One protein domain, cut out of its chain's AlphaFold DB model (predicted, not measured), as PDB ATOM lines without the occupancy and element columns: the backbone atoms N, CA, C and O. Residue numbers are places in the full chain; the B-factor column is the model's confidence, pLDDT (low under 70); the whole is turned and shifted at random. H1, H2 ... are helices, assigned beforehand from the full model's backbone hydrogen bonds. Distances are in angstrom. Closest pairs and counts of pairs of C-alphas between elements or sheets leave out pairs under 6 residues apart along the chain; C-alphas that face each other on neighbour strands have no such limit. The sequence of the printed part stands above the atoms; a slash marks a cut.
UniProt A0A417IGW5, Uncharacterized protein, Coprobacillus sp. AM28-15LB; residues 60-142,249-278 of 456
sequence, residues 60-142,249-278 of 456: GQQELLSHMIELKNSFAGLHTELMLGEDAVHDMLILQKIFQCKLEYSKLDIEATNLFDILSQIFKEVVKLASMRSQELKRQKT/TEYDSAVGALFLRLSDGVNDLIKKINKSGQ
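AT A GLANCE: This is residues 60 to 142 and 249 to 278 of the 456 residues of an uncharacterized protein of Coprobacillus sp. AM28-15LB (UniProt A0A417IGW5). Four helices lie side by side in a slender up-and-down bundle, each running against the one before it in the chain. Around the rod, each of H1, H2, H3 and H4 packs on the next and H4 packs on H1; H2 is the short one, and H3 is shifted lengthwise past it towards the cut. The printed part has 113 residues, with four named helices in the order H1, H2, H3, H4 and no named strand; its class is all helix. It is only just compact, close to loose, with a radius of gyration of the C-alphas of 15.5 A, and the C-alphas span 57 by 20 by 19 A.

IN THESE COORDINATES: H1, residues 60 to 84, begins at C-alpha 60 at (86.103, 69.286, 83.815) and is 36.1 A long. H2, residues 93 to 106, is 20.0 A long. H3, residues 115 to 140, is 36.7 A long and ends at C-alpha 140 at (125.693, 47.882, 102.494). H4, residues 252 to 276, is 36.8 A long and ends at C-alpha 276 at (79.367, 61.465, 88.904).

HOW THE PARTS SIT: H1 and H2 form a helical hairpin and touch at a shallow tilt of 24 degrees; their closest C-alphas, Leu 64 and Glu 104, are 6.2 A apart. H2 and H3 form another, at 8 degrees; H3 touches H2 with residues 116 to 123 alone, closest at the C-alphas of Lys 102 and Phe 116, 6.1 A. H3 and H4 touch, opposite ways at 21 degrees, closest at the C-alphas of Leu 119 and Leu 262, 5.9 A. H4 touches H1, opposite ways at 12 degrees, closest at the C-alphas of Lys 72 and Val 266, 6.4 A. H1 and H3 are close but not clearly touching, and H2 and H4 are only just apart, their closest C-alphas 8.4 A from each other. In H1, H2, H3 and H4 every O i to N i+4 pair is within hydrogen-bond range.

THE WHOLE: The C-alphas farthest apart, Thr 142 and Gln 278, are 58.0 A apart. Residues 143 to 248 are not printed, and C-alphas 142 and 249 are 15.1 A apart across the cut. The links H1 to H2 and H2 to H3 are short. The mean pLDDT of the printed part is 89.7, and residues 277 to 278 are under 70.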
ATOM      1  N   GLY A  60      85.317  69.275  82.583       76.62
ATOM      2  CA  GLY A  60      86.103  69.286  83.815       76.62
ATOM      3  C   GLY A  60      86.319  67.881  84.377       76.62
ATOM      4  O   GLY A  60      87.426  67.547  84.790       76.62
ATOM      5  N   GLN A  61      85.301  67.022  84.328       79.56
ATOM      6  CA  GLN A  61      85.359  65.615  84.708       79.56
ATOM      7  C   GLN A  61      86.308  64.826  83.807       79.56
ATOM      8  O   GLN A  61      87.092  64.020  84.309       79.56
ATOM      9  N   GLN A  62      86.268  65.054  82.492       78.00
ATOM     10  CA  GLN A  62      87.152  64.367  81.551       78.00
ATOM     11  C   GLN A  62      88.616  64.810  81.710       78.00
ATOM     12  O   GLN A  62      89.518  63.967  81.686       78.00
ATOM     13  N   GLU A  63      88.861  66.110  81.902       82.56
ATOM     14  CA  GLU A  63      90.194  66.646  82.208       82.56
ATOM     15  C   GLU A  63      90.735  66.063  83.518       82.56
ATOM     16  O   GLU A  63      91.830  65.495  83.532       82.56
ATOM     17  N   LEU A  64      89.926  66.085  84.579       89.19
ATOM     18  CA  LEU A  64      90.278  65.499  85.866       89.19
ATOM     19  C   LEU A  64      90.560  63.999  85.748       89.19
ATOM     20  O   LEU A  64      91.557  63.516  86.281       89.19
ATOM     21  N   LEU A  65      89.723  63.241  85.034       87.31
ATOM     22  CA  LEU A  65      89.938  61.809  84.828       87.31
ATOM     23  C   LEU A  65      91.277  61.543  84.124       87.31
ATOM     24  O   LEU A  65      91.996  60.619  84.508       87.31
ATOM     25  N   SER A  66      91.646  62.369  83.140       84.56
ATOM     26  CA  SER A  66      92.961  62.293  82.496       84.56
ATOM     27  C   SER A  66      94.091  62.522  83.496       84.56
ATOM     28  O   SER A  66      95.009  61.706  83.563       84.56
ATOM     29  N   HIS A  67      94.026  63.591  84.294       89.88
ATOM     30  CA  HIS A  67      95.059  63.879  85.291       89.88
ATOM     31  C   HIS A  67      95.146  62.784  86.365       89.88
ATOM     32  O   HIS A  67      96.241  62.417  86.788       89.88
ATOM     33  N   MET A  68      94.021  62.170  86.739       92.25
ATOM     34  CA  MET A  68      93.985  61.025  87.653       92.25
ATOM     35  C   MET A  68      94.653  59.774  87.060       92.25
ATOM     36  O   MET A  68      95.361  59.056  87.771       92.25
ATOM     37  N   ILE A  69      94.474  59.507  85.761       89.12
ATOM     38  CA  ILE A  69      95.169  58.414  85.059       89.12
ATOM     39  C   ILE A  69      96.674  58.704  84.966       89.12
ATOM     40  O   ILE A  69      97.492  57.818  85.216       89.12
ATOM     41  N   GLU A  70      97.060  59.941  84.659       90.00
ATOM     42  CA  GLU A  70      98.464  60.362  84.647       90.00
ATOM     43  C   GLU A  70      99.111  60.240  86.033       90.00
ATOM     44  O   GLU A  70     100.256  59.788  86.148       90.00
ATOM     45  N   LEU A  71      98.380  60.582  87.097       93.94
ATOM     46  CA  LEU A  71      98.809  60.396  88.481       93.94
ATOM     47  C   LEU A  71      99.007  58.908  88.806       93.94
ATOM     48  O   LEU A  71     100.058  58.534  89.325       93.94
ATOM     49  N   LYS A  72      98.053  58.047  88.427       93.88
ATOM     50  CA  LYS A  72      98.171  56.586  88.570       93.88
ATOM     51  C   LYS A  72      99.432  56.049  87.892       93.88
ATOM     52  O   LYS A  72     100.190  55.292  88.496       93.88
ATOM     53  N   ASN A  73      99.659  56.457  86.645       91.31
ATOM     54  CA  ASN A  73     100.821  56.036  85.867       91.31
ATOM     55  C   ASN A  73     102.125  56.556  86.485       91.31
ATOM     56  O   ASN A  73     103.117  55.832  86.504       91.31
ATOM     57  N   SER A  74     102.110  57.770  87.048       93.50
ATOM     58  CA  SER A  74     103.260  58.335  87.766       93.50
ATOM     59  C   SER A  74     103.617  57.501  89.003       93.50
ATOM     60  O   SER A  74     104.791  57.220  89.221       93.50
ATOM     61  N   PHE A  75     102.626  57.035  89.776       93.88
ATOM     62  CA  PHE A  75     102.879  56.134  90.907       93.88
ATOM     63  C   PHE A  75     103.462  54.787  90.468       93.88
ATOM     64  O   PHE A  75     104.417  54.315  91.078       93.88
ATOM     65  N   ALA A  76     102.923  54.180  89.409       91.62
ATOM     66  CA  ALA A  76     103.430  52.909  88.889       91.62
ATOM     67  C   ALA A  76     104.869  53.027  88.351       91.62
ATOM     68  O   ALA A  76     105.699  52.148  88.601       91.62
ATOM     69  N   GLY A  77     105.169  54.126  87.649       91.50
ATOM     70  CA  GLY A  77     106.515  54.440  87.174       91.50
ATOM     71  C   GLY A  77     107.497  54.596  88.332       91.50
ATOM     72  O   GLY A  77     108.501  53.890  88.368       91.50
ATOM     73  N   LEU A  78     107.153  55.421  89.328       92.88
ATOM     74  CA  LEU A  78     108.009  55.645  90.494       92.88
ATOM     75  C   LEU A  78     108.236  54.365  91.310       92.88
ATOM     76  O   LEU A  78     109.345  54.121  91.770       92.88
ATOM     77  N   HIS A  79     107.208  53.531  91.487       92.94
ATOM     78  CA  HIS A  79     107.359  52.243  92.167       92.94
ATOM     79  C   HIS A  79     108.398  51.362  91.466       92.94
ATOM     80  O   HIS A  79     109.266  50.786  92.115       92.94
ATOM     81  N   THR A  80     108.324  51.292  90.137       90.94
ATOM     82  CA  THR A  80     109.257  50.505  89.324       90.94
ATOM     83  C   THR A  80     110.677  51.058  89.432       90.94
ATOM     84  O   THR A  80     111.614  50.296  89.656       90.94
ATOM     85  N   GLU A  81     110.832  52.378  89.335       90.62
ATOM     86  CA  GLU A  81     112.120  53.062  89.482       90.62
ATOM     87  C   GLU A  81     112.742  52.820  90.862       90.62
ATOM     88  O   GLU A  81     113.912  52.462  90.951       90.62
ATOM     89  N   LEU A  82     111.957  52.923  91.938       90.62
ATOM     90  CA  LEU A  82     112.440  52.689  93.299       90.62
ATOM     91  C   LEU A  82     112.814  51.233  93.564       90.62
ATOM     92  O   LEU A  82     113.799  50.984  94.251       90.62
ATOM     93  N   MET A  83     112.034  50.276  93.063       86.94
ATOM     94  CA  MET A  83     112.299  48.856  93.310       86.94
ATOM     95  C   MET A  83     113.502  48.341  92.517       86.94
ATOM     96  O   MET A  83     114.194  47.441  92.987       86.94
ATOM     97  N   LEU A  84     113.770  48.916  91.342       86.75
ATOM     98  CA  LEU A  84     114.934  48.571  90.519       86.75
ATOM     99  C   LEU A  84     116.172  49.415  90.847       86.75
ATOM    100  O   LEU A  84     117.293  48.981  90.589       86.75
ATOM    101  N   GLY A  85     115.973  50.619  91.378       85.69
ATOM    102  CA  GLY A  85     117.023  51.558  91.739       85.69
ATOM    103  C   GLY A  85     117.386  51.532  93.222       85.69
ATOM    104  O   GLY A  85     116.813  50.809  94.041       85.69
ATOM    105  N   GLU A  86     118.352  52.373  93.576       83.50
ATOM    106  CA  GLU A  86     118.858  52.526  94.949       83.50
ATOM    107  C   GLU A  86     118.746  53.966  95.462       83.50
ATOM    108  O   GLU A  86     119.121  54.269  96.598       83.50
ATOM    109  N   ASP A  87     118.255  54.870  94.620       84.50
ATOM    110  CA  ASP A  87     118.175  56.286  94.929       84.50
ATOM    111  C   ASP A  87     116.909  56.637  95.707       84.50
ATOM    112  O   ASP A  87     115.902  55.925  95.707       84.50
ATOM    113  N   ALA A  88     116.992  57.752  96.429       84.62
ATOM    114  CA  ALA A  88     115.853  58.309  97.132       84.62
ATOM    115  C   ALA A  88     114.914  59.020  96.149       84.62
ATOM    116  O   ALA A  88     115.317  59.473  95.079       84.62
ATOM    117  N   VAL A  89     113.654  59.192  96.551       84.19
ATOM    118  CA  VAL A  89     112.718  60.033  95.798       84.19
ATOM    119  C   VAL A  89     113.066  61.497  96.037       84.19
ATOM    120  O   VAL A  89     112.933  61.998  97.154       84.19
ATOM    121  N   HIS A  90     113.480  62.190  94.982       75.50
ATOM    122  CA  HIS A  90     113.737  63.633  95.013       75.50
ATOM    123  C   HIS A  90     112.635  64.445  94.332       75.50
ATOM    124  O   HIS A  90     112.468  65.630  94.623       75.50
ATOM    125  N   ASP A  91     111.867  63.808  93.450       76.19
ATOM    126  CA  ASP A  91     110.837  64.478  92.680       76.19
ATOM    127  C   ASP A  91     109.531  64.636  93.478       76.19
ATOM    128  O   ASP A  91     108.809  63.677  93.763       76.19
ATOM    129  N   MET A  92     109.216  65.885  93.824       84.00
ATOM    130  CA  MET A  92     107.985  66.268  94.520       84.00
ATOM    131  C   MET A  92     106.853  66.662  93.555       84.00
ATOM    132  O   MET A  92     105.774  67.049  94.013       84.00
ATOM    133  N   LEU A  93     107.050  66.538  92.232       88.62
ATOM    134  CA  LEU A  93     106.028  66.817  91.215       88.62
ATOM    135  C   LEU A  93     104.757  65.989  91.438       88.62
ATOM    136  O   LEU A  93     103.656  66.461  91.167       88.62
ATOM    137  N   ILE A  94     104.868  64.780  91.992       91.69
ATOM    138  CA  ILE A  94     103.701  63.943  92.292       91.69
ATOM    139  C   ILE A  94     102.784  64.595  93.341       91.69
ATOM    140  O   ILE A  94     101.567  64.558  93.172       91.69
ATOM    141  N   LEU A  95     103.320  65.264  94.371       93.06
ATOM    142  CA  LEU A  95     102.486  66.016  95.326       93.06
ATOM    143  C   LEU A  95     101.747  67.168  94.644       93.06
ATOM    144  O   LEU A  95     100.587  67.425  94.963       93.06
ATOM    145  N   GLN A  96     102.398  67.839  93.691       92.00
ATOM    146  CA  GLN A  96     101.762  68.897  92.907       92.00
ATOM    147  C   GLN A  96     100.626  68.336  92.048       92.00
ATOM    148  O   GLN A  96      99.541  68.913  92.042       92.00
ATOM    149  N   LYS A  97     100.824  67.173  91.409       94.19
ATOM    150  CA  LYS A  97      99.769  66.477  90.653       94.19
ATOM    151  C   LYS A  97      98.585  66.086  91.541       94.19
ATOM    152  O   LYS A  97      97.444  66.315  91.148       94.19
ATOM    153  N   ILE A  98      98.832  65.551  92.745       95.62
ATOM    154  CA  ILE A  98      97.765  65.230  93.714       95.62
ATOM    155  C   ILE A  98      96.979  66.496  94.073       95.62
ATOM    156  O   ILE A  98      95.748  66.482  94.064       95.62
ATOM    157  N   PHE A  99      97.676  67.597  94.362       93.50
ATOM    158  CA  PHE A  99      97.044  68.868  94.710       93.50
ATOM    159  C   PHE A  99      96.240  69.463  93.547       93.50
ATOM    160  O   PHE A  99      95.116  69.914  93.750       93.50
ATOM    161  N   GLN A 100      96.773  69.413  92.326       93.38
ATOM    162  CA  GLN A 100      96.064  69.850  91.128       93.38
ATOM    163  C   GLN A 100      94.774  69.047  90.925       93.38
ATOM    164  O   GLN A 100      93.706  69.641  90.790       93.38
ATOM    165  N   CYS A 101      94.849  67.713  91.002       94.50
ATOM    166  CA  CYS A 101      93.670  66.853  90.903       94.50
ATOM    167  C   CYS A 101      92.649  67.169  92.008       94.50
ATOM    168  O   CYS A 101      91.452  67.191  91.744       94.50
ATOM    169  N   LYS A 102      93.102  67.471  93.235       94.94
ATOM    170  CA  LYS A 102      92.223  67.880  94.343       94.94
ATOM    171  C   LYS A 102      91.473  69.178  94.026       94.94
ATOM    172  O   LYS A 102      90.272  69.263  94.272       94.94
ATOM    173  N   LEU A 103      92.169  70.183  93.492       91.62
ATOM    174  CA  LEU A 103      91.559  71.459  93.113       91.62
ATOM    175  C   LEU A 103      90.533  71.278  91.995       91.62
ATOM    176  O   LEU A 103      89.435  71.820  92.083       91.62
ATOM    177  N   GLU A 104      90.872  70.517  90.961       90.56
ATOM    178  CA  GLU A 104      89.957  70.209  89.861       90.56
ATOM    179  C   GLU A 104      88.735  69.428  90.350       90.56
ATOM    180  O   GLU A 104      87.614  69.817  90.044       90.56
ATOM    181  N   TYR A 105      88.931  68.420  91.205       91.06
ATOM    182  CA  TYR A 105      87.844  67.668  91.834       91.06
ATOM    183  C   TYR A 105      86.903  68.573  92.634       91.06
ATOM    184  O   TYR A 105      85.692  68.436  92.529       91.06
ATOM    185  N   SER A 106      87.439  69.534  93.396       88.50
ATOM    186  CA  SER A 106      86.626  70.448  94.218       88.50
ATOM    187  C   SER A 106      85.765  71.433  93.422       88.50
ATOM    188  O   SER A 106      84.842  72.018  93.978       88.50
ATOM    189  N   LYS A 107      86.076  71.642  92.135       86.81
ATOM    190  CA  LYS A 107      85.276  72.484  91.233       86.81
ATOM    191  C   LYS A 107      84.078  71.737  90.651       86.81
ATOM    192  O   LYS A 107      83.222  72.370  90.040       86.81
ATOM    193  N   LEU A 108      84.054  70.416  90.791       82.31
ATOM    194  CA  LEU A 108      82.983  69.563  90.312       82.31
ATOM    195  C   LEU A 108      82.019  69.285  91.467       82.31
ATOM    196  O   LEU A 108      82.446  69.147  92.614       82.31
ATOM    197  N   ASP A 109      80.728  69.170  91.164       75.06
ATOM    198  CA  ASP A 109      79.690  68.815  92.141       75.06
ATOM    199  C   ASP A 109      79.711  67.298  92.427       75.06
ATOM    200  O   ASP A 109      78.791  66.549  92.105       75.06
ATOM    201  N   ILE A 110      80.848  66.816  92.937       81.31
ATOM    202  CA  ILE A 110      81.093  65.414  93.288       81.31
ATOM    203  C   ILE A 110      81.148  65.294  94.814       81.31
ATOM    204  O   ILE A 110      81.592  66.203  95.514       81.31
ATOM    205  N   GLU A 111      80.729  64.139  95.334       83.75
ATOM    206  CA  GLU A 111      80.814  63.785  96.751       83.75
ATOM    207  C   GLU A 111      82.175  64.155  97.373       83.75
ATOM    208  O   GLU A 111      83.235  63.734  96.903       83.75
ATOM    209  N   ALA A 112      82.143  64.897  98.482       85.75
ATOM    210  CA  ALA A 112      83.345  65.281  99.212       85.75
ATOM    211  C   ALA A 112      84.201  64.059  99.596       85.75
ATOM    212  O   ALA A 112      83.703  62.984  99.937       85.75
ATOM    213  N   THR A 113      85.525  64.221  99.558       90.75
ATOM    214  CA  THR A 113      86.464  63.125  99.811       90.75
ATOM    215  C   THR A 113      87.727  63.610 100.512       90.75
ATOM    216  O   THR A 113      88.270  64.667 100.193       90.75
ATOM    217  N   ASN A 114      88.225  62.807 101.453       93.06
ATOM    218  CA  ASN A 114      89.512  63.007 102.124       93.06
ATOM    219  C   ASN A 114      90.659  62.232 101.448       93.06
ATOM    220  O   ASN A 114      91.808  62.323 101.882       93.06
ATOM    221  N   LEU A 115      90.370  61.475 100.381       94.31
ATOM    222  CA  LEU A 115      91.346  60.589  99.743       94.31
ATOM    223  C   LEU A 115      92.559  61.346  99.202       94.31
ATOM    224  O   LEU A 115      93.666  60.834  99.301       94.31
ATOM    225  N   PHE A 116      92.403  62.574  98.701       95.62
ATOM    226  CA  PHE A 116      93.548  63.372  98.245       95.62
ATOM    227  C   PHE A 116      94.533  63.703  99.377       95.62
ATOM    228  O   PHE A 116      95.749  63.684  99.168       95.62
ATOM    229  N   ASP A 117      94.029  63.970 100.583       95.25
ATOM    230  CA  ASP A 117      94.873  64.254 101.749       95.25
ATOM    231  C   ASP A 117      95.576  62.986 102.238       95.25
ATOM    232  O   ASP A 117      96.776  63.009 102.516       95.25
ATOM    233  N   ILE A 118      94.861  61.856 102.228       95.62
ATOM    234  CA  ILE A 118      95.420  60.534 102.524       95.62
ATOM    235  C   ILE A 118      96.520  60.177 101.512       95.62
ATOM    236  O   ILE A 118      97.620  59.812 101.920       95.62
ATOM    237  N   LEU A 119      96.277  60.341 100.206       96.81
ATOM    238  CA  LEU A 119      97.275  60.112  99.153       96.81
ATOM    239  C   LEU A 119      98.517  60.989  99.357       96.81
ATOM    240  O   LEU A 119      99.641  60.502  99.252       96.81
ATOM    241  N   SER A 120      98.325  62.264  99.708       96.06
ATOM    242  CA  SER A 120      99.430  63.185  99.998       96.06
ATOM    243  C   SER A 120     100.265  62.725 101.194       96.06
ATOM    244  O   SER A 120     101.492  62.820 101.167       96.06
ATOM    245  N   GLN A 121      99.618  62.233 102.252       96.12
ATOM    246  CA  GLN A 121     100.296  61.730 103.444       96.12
ATOM    247  C   GLN A 121     101.052  60.428 103.162       96.12
ATOM    248  O   GLN A 121     102.230  60.333 103.502       96.12
ATOM    249  N   ILE A 122     100.407  59.469 102.493       96.12
ATOM    250  CA  ILE A 122     101.028  58.199 102.101       96.12
ATOM    251  C   ILE A 122     102.239  58.465 101.202       96.12
ATOM    252  O   ILE A 122     103.295  57.875 101.403       96.12
ATOM    253  N   PHE A 123     102.137  59.396 100.251       96.12
ATOM    254  CA  PHE A 123     103.264  59.719  99.380       96.12
ATOM    255  C   PHE A 123     104.446  60.330 100.149       96.12
ATOM    256  O   PHE A 123     105.595  59.967  99.905       96.12
ATOM    257  N   LYS A 124     104.196  61.204 101.133       95.19
ATOM    258  CA  LYS A 124     105.262  61.713 102.018       95.19
ATOM    259  C   LYS A 124     105.934  60.589 102.810       95.19
ATOM    260  O   LYS A 124     107.144  60.632 103.030       95.19
ATOM    261  N   GLU A 125     105.167  59.585 103.226       95.38
ATOM    262  CA  GLU A 125     105.698  58.400 103.899       95.38
ATOM    263  C   GLU A 125     106.560  57.546 102.956       95.38
ATOM    264  O   GLU A 125     107.655  57.143 103.345       95.38
ATOM    265  N   VAL A 126     106.143  57.373 101.694       95.00
ATOM    266  CA  VAL A 126     106.960  56.735 100.645       95.00
ATOM    267  C   VAL A 126     108.295  57.456 100.480       95.00
ATOM    268  O   VAL A 126     109.332  56.803 100.503       95.00
ATOM    269  N   VAL A 127     108.295  58.789 100.371       94.06
ATOM    270  CA  VAL A 127     109.532  59.584 100.244       94.06
ATOM    271  C   VAL A 127     110.463  59.347 101.437       94.06
ATOM    272  O   VAL A 127     111.665  59.134 101.258       94.06
ATOM    273  N   LYS A 128     109.915  59.329 102.659       94.50
ATOM    274  CA  LYS A 128     110.686  59.065 103.880       94.50
ATOM    275  C   LYS A 128     111.306  57.665 103.864       94.50
ATOM    276  O   LYS A 128     112.512  57.543 104.069       94.50
ATOM    277  N   LEU A 129     110.509  56.626 103.612       94.94
ATOM    278  CA  LEU A 129     110.994  55.242 103.601       94.94
ATOM    279  C   LEU A 129     111.975  54.981 102.455       94.94
ATOM    280  O   LEU A 129     112.978  54.308 102.660       94.94
ATOM    281  N   ALA A 130     111.750  55.567 101.278       93.62
ATOM    282  CA  ALA A 130     112.683  55.489 100.159       93.62
ATOM    283  C   ALA A 130     114.038  56.133 100.492       93.62
ATOM    284  O   ALA A 130     115.084  55.616 100.103       93.62
ATOM    285  N   SER A 131     114.044  57.232 101.254       94.31
ATOM    286  CA  SER A 131     115.285  57.843 101.737       94.31
ATOM    287  C   SER A 131     116.036  56.925 102.706       94.31
ATOM    288  O   SER A 131     117.240  56.728 102.538       94.31
ATOM    289  N   MET A 132     115.331  56.310 103.663       94.19
ATOM    290  CA  MET A 132     115.918  55.342 104.604       94.19
ATOM    291  C   MET A 132     116.470  54.109 103.871       94.19
ATOM    292  O   MET A 132     117.607  53.707 104.106       94.19
ATOM    293  N   ARG A 133     115.714  53.583 102.900       93.44
ATOM    294  CA  ARG A 133     116.147  52.508 101.998       93.44
ATOM    295  C   ARG A 133     117.426  52.865 101.250       93.44
ATOM    296  O   ARG A 133     118.371  52.086 101.266       93.44
ATOM    297  N   SER A 134     117.483  54.044 100.629       93.19
ATOM    298  CA  SER A 134     118.669  54.489  99.886       93.19
ATOM    299  C   SER A 134     119.907  54.590 100.781       93.19
ATOM    300  O   SER A 134     121.001  54.193 100.381       93.19
ATOM    301  N   GLN A 135     119.747  55.095 102.008       92.38
ATOM    302  CA  GLN A 135     120.840  55.184 102.976       92.38
ATOM    303  C   GLN A 135     121.364  53.800 103.371       92.38
ATOM    304  O   GLN A 135     122.578  53.599 103.375       92.38
ATOM    305  N   GLU A 136     120.475  52.844 103.645       90.38
ATOM    306  CA  GLU A 136     120.878  51.488 104.020       90.38
ATOM    307  C   GLU A 136     121.533  50.743 102.847       90.38
ATOM    308  O   GLU A 136     122.594  50.151 103.018       90.38
ATOM    309  N   LEU A 137     121.006  50.864 101.624       91.00
ATOM    310  CA  LEU A 137     121.645  50.291 100.429       91.00
ATOM    311  C   LEU A 137     123.046  50.869 100.189       91.00
ATOM    312  O   LEU A 137     123.986  50.138  99.876       91.00
ATOM    313  N   LYS A 138     123.221  52.181 100.392       90.62
ATOM    314  CA  LYS A 138     124.545  52.820 100.330       90.62
ATOM    315  C   LYS A 138     125.462  52.306 101.436       90.62
ATOM    316  O   LYS A 138     126.634  52.051 101.164       90.62
ATOM    317  N   ARG A 139     124.941  52.100 102.652       89.81
ATOM    318  CA  ARG A 139     125.684  51.520 103.782       89.81
ATOM    319  C   ARG A 139     126.193  50.117 103.460       89.81
ATOM    320  O   ARG A 139     127.376  49.860 103.681       89.81
ATOM    321  N   GLN A 140     125.351  49.261 102.877       89.31
ATOM    322  CA  GLN A 140     125.693  47.882 102.494       89.31
ATOM    323  C   GLN A 140     126.894  47.800 101.537       89.31
ATOM    324  O   GLN A 140     127.618  46.808 101.531       89.31
ATOM    325  N   LYS A 141     127.132  48.850 100.741       88.06
ATOM    326  CA  LYS A 141     128.248  48.939  99.785       88.06
ATOM    327  C   LYS A 141     129.539  49.494 100.381       88.06
ATOM    328  O   LYS A 141     130.547  49.587  99.683       88.06
ATOM    329  N   THR A 142     129.523  49.924 101.640       90.19
ATOM    330  CA  THR A 142     130.718  50.497 102.259       90.19
ATOM    331  C   THR A 142     131.699  49.401 102.684       90.19
ATOM    332  O   THR A 142     131.276  48.377 103.222       90.19
ATOM    333  N   THR A 249     116.353  45.672 101.661       88.25
ATOM    334  CA  THR A 249     116.223  46.361 102.947       88.25
ATOM    335  C   THR A 249     114.932  45.981 103.661       88.25
ATOM    336  O   THR A 249     113.938  45.610 103.035       88.25
ATOM    337  N   GLU A 250     114.903  46.166 104.982       87.88
ATOM    338  CA  GLU A 250     113.685  46.025 105.797       87.88
ATOM    339  C   GLU A 250     112.534  46.950 105.345       87.88
ATOM    340  O   GLU A 250     111.365  46.690 105.634       87.88
ATOM    341  N   TYR A 251     112.844  48.009 104.588       92.62
ATOM    342  CA  TYR A 251     111.868  48.973 104.090       92.62
ATOM    343  C   TYR A 251     111.156  48.519 102.811       92.62
ATOM    344  O   TYR A 251     110.095  49.061 102.502       92.62
ATOM    345  N   ASP A 252     111.683  47.533 102.074       90.25
ATOM    346  CA  ASP A 252     111.175  47.153 100.744       90.25
ATOM    347  C   ASP A 252     109.699  46.729 100.795       90.25
ATOM    348  O   ASP A 252     108.873  47.193 100.005       90.25
ATOM    349  N   SER A 253     109.341  45.905 101.786       91.69
ATOM    350  CA  SER A 253     107.962  45.446 101.990       91.69
ATOM    351  C   SER A 253     107.019  46.598 102.350       91.69
ATOM    352  O   SER A 253     105.916  46.697 101.806       91.69
ATOM    353  N   ALA A 254     107.465  47.510 103.221       94.75
ATOM    354  CA  ALA A 254     106.675  48.662 103.642       94.75
ATOM    355  C   ALA A 254     106.445  49.644 102.483       94.75
ATOM    356  O   ALA A 254     105.314  50.079 102.261       94.75
ATOM    357  N   VAL A 255     107.483  49.943 101.693       93.56
ATOM    358  CA  VAL A 255     107.372  50.793 100.497       93.56
ATOM    359  C   VAL A 255     106.393  50.177  99.495       93.56
ATOM    360  O   VAL A 255     105.482  50.871  99.037       93.56
ATOM    361  N   GLY A 256     106.511  48.876  99.206       93.06
ATOM    362  CA  GLY A 256     105.583  48.171  98.316       93.06
ATOM    363  C   GLY A 256     104.125  48.250  98.791       93.06
ATOM    364  O   GLY A 256     103.224  48.547  98.004       93.06
ATOM    365  N   ALA A 257     103.886  48.076 100.094       95.25
ATOM    366  CA  ALA A 257     102.551  48.197 100.678       95.25
ATOM    367  C   ALA A 257     101.962  49.614 100.536       95.25
ATOM    368  O   ALA A 257     100.773  49.762 100.246       95.25
ATOM    369  N   LEU A 258     102.771  50.668 100.696       96.25
ATOM    370  CA  LEU A 258     102.307  52.047 100.506       96.25
ATOM    371  C   LEU A 258     101.926  52.335  99.047       96.25
ATOM    372  O   LEU A 258     100.915  52.996  98.810       96.25
ATOM    373  N   PHE A 259     102.663  51.801  98.066       95.56
ATOM    374  CA  PHE A 259     102.313  51.959  96.646       95.56
ATOM    375  C   PHE A 259     100.994  51.282  96.270       95.56
ATOM    376  O   PHE A 259     100.226  51.846  95.486       95.56
ATOM    377  N   LEU A 260     100.687  50.124  96.863       94.31
ATOM    378  CA  LEU A 260      99.370  49.500  96.709       94.31
ATOM    379  C   LEU A 260      98.262  50.429  97.218       94.31
ATOM    380  O   LEU A 260      97.310  50.701  96.490       94.31
ATOM    381  N   ARG A 261      98.439  51.021  98.408       95.75
ATOM    382  CA  ARG A 261      97.464  51.968  98.979       95.75
ATOM    383  C   ARG A 261      97.301  53.234  98.130       95.75
ATOM    384  O   ARG A 261      96.182  53.727  98.001       95.75
ATOM    385  N   LEU A 262      98.381  53.749  97.530       96.06
ATOM    386  CA  LEU A 262      98.310  54.867  96.576       96.06
ATOM    387  C   LEU A 262      97.491  54.495  95.332       96.06
ATOM    388  O   LEU A 262      96.627  55.263  94.910       96.06
ATOM    389  N   SER A 263      97.738  53.312  94.762       94.38
ATOM    390  CA  SER A 263      97.003  52.805  93.597       94.38
ATOM    391  C   SER A 263      95.514  52.634  93.901       94.38
ATOM    392  O   SER A 263      94.672  53.102  93.133       94.38
ATOM    393  N   ASP A 264      95.179  52.026  95.039       94.12
ATOM    394  CA  ASP A 264      93.794  51.815  95.466       94.12
ATOM    395  C   ASP A 264      93.060  53.142  95.670       94.12
ATOM    396  O   ASP A 264      91.982  53.338  95.107       94.12
ATOM    397  N   GLY A 265      93.682  54.102  96.366       94.81
ATOM    398  CA  GLY A 265      93.099  55.429  96.576       94.81
ATOM    399  C   GLY A 265      92.831  56.180  95.268       94.81
ATOM    400  O   GLY A 265      91.775  56.796  95.111       94.81
ATOM    401  N   VAL A 266      93.738  56.087  94.289       95.62
ATOM    402  CA  VAL A 266      93.525  56.662  92.950       95.62
ATOM    403  C   VAL A 266      92.413  55.941  92.192       95.62
ATOM    404  O   VAL A 266      91.571  56.598  91.582       95.62
ATOM    405  N   ASN A 267      92.373  54.608  92.228       93.75
ATOM    406  CA  ASN A 267      91.328  53.840  91.551       93.75
ATOM    407  C   ASN A 267      89.940  54.147  92.128       93.75
ATOM    408  O   ASN A 267      88.974  54.235  91.371       93.75
ATOM    409  N   ASP A 268      89.828  54.345  93.439       93.25
ATOM    410  CA  ASP A 268      88.562  54.704  94.074       93.25
ATOM    411  C   ASP A 268      88.116  56.125  93.720       93.25
ATOM    412  O   ASP A 268      86.936  56.339  93.430       93.25
ATOM    413  N   LEU A 269      89.047  57.080  93.622       93.38
ATOM    414  CA  LEU A 269      88.753  58.410  93.082       93.38
ATOM    415  C   LEU A 269      88.287  58.344  91.620       93.38
ATOM    416  O   LEU A 269      87.277  58.955  91.278       93.38
ATOM    417  N   ILE A 270      88.950  57.544  90.779       90.44
ATOM    418  CA  ILE A 270      88.533  57.305  89.386       90.44
ATOM    419  C   ILE A 270      87.113  56.722  89.335       90.44
ATOM    420  O   ILE A 270      86.295  57.165  88.532       90.44
ATOM    421  N   LYS A 271      86.780  55.758  90.204       87.94
ATOM    422  CA  LYS A 271      85.415  55.210  90.292       87.94
ATOM    423  C   LYS A 271      84.397  56.283  90.684       87.94
ATOM    424  O   LYS A 271      83.318  56.297  90.101       87.94
ATOM    425  N   LYS A 272      84.718  57.165  91.641       88.50
ATOM    426  CA  LYS A 272      83.833  58.273  92.042       88.50
ATOM    427  C   LYS A 272      83.582  59.241  90.880       88.50
ATOM    428  O   LYS A 272      82.426  59.536  90.601       88.50
ATOM    429  N   ILE A 273      84.632  59.640  90.155       86.25
ATOM    430  CA  ILE A 273      84.528  60.518  88.972       86.25
ATOM    431  C   ILE A 273      83.681  59.861  87.871       86.25
ATOM    432  O   ILE A 273      82.814  60.492  87.275       86.25
ATOM    433  N   ASN A 274      83.881  58.566  87.623       78.56
ATOM    434  CA  ASN A 274      83.094  57.833  86.628       78.56
ATOM    435  C   ASN A 274      81.610  57.699  86.998       78.56
ATOM    436  O   ASN A 274      80.775  57.600  86.104       78.56
ATOM    437  N   LYS A 275      81.276  57.678  88.294       77.88
ATOM    438  CA  LYS A 275      79.883  57.653  88.761       77.88
ATOM    439  C   LYS A 275      79.213  59.022  88.665       77.88
ATOM    440  O   LYS A 275      78.044  59.075  88.313       77.88
ATOM    441  N   SER A 276      79.932  60.109  88.947       71.56
ATOM    442  CA  SER A 276      79.367  61.465  88.904       71.56
ATOM    443  C   SER A 276      79.101  61.983  87.490       71.56
ATOM    444  O   SER A 276      78.320  62.909  87.322       71.56
ATOM    445  N   GLY A 277      79.762  61.420  86.475       58.78
ATOM    446  CA  GLY A 277      79.569  61.799  85.070       58.78
ATOM    447  C   GLY A 277      78.387  61.131  84.373       58.78
ATOM    448  O   GLY A 277      78.269  61.242  83.157       58.78
ATOM    449  N   GLN A 278      77.532  60.408  85.099       63.56
ATOM    450  CA  GLN A 278      76.294  59.887  84.530       63.56
ATOM    451  C   GLN A 278      75.250  61.004  84.518       63.56
ATOM    452  O   GLN A 278      74.594  61.252  85.526       63.56
TER     453      GLN A 278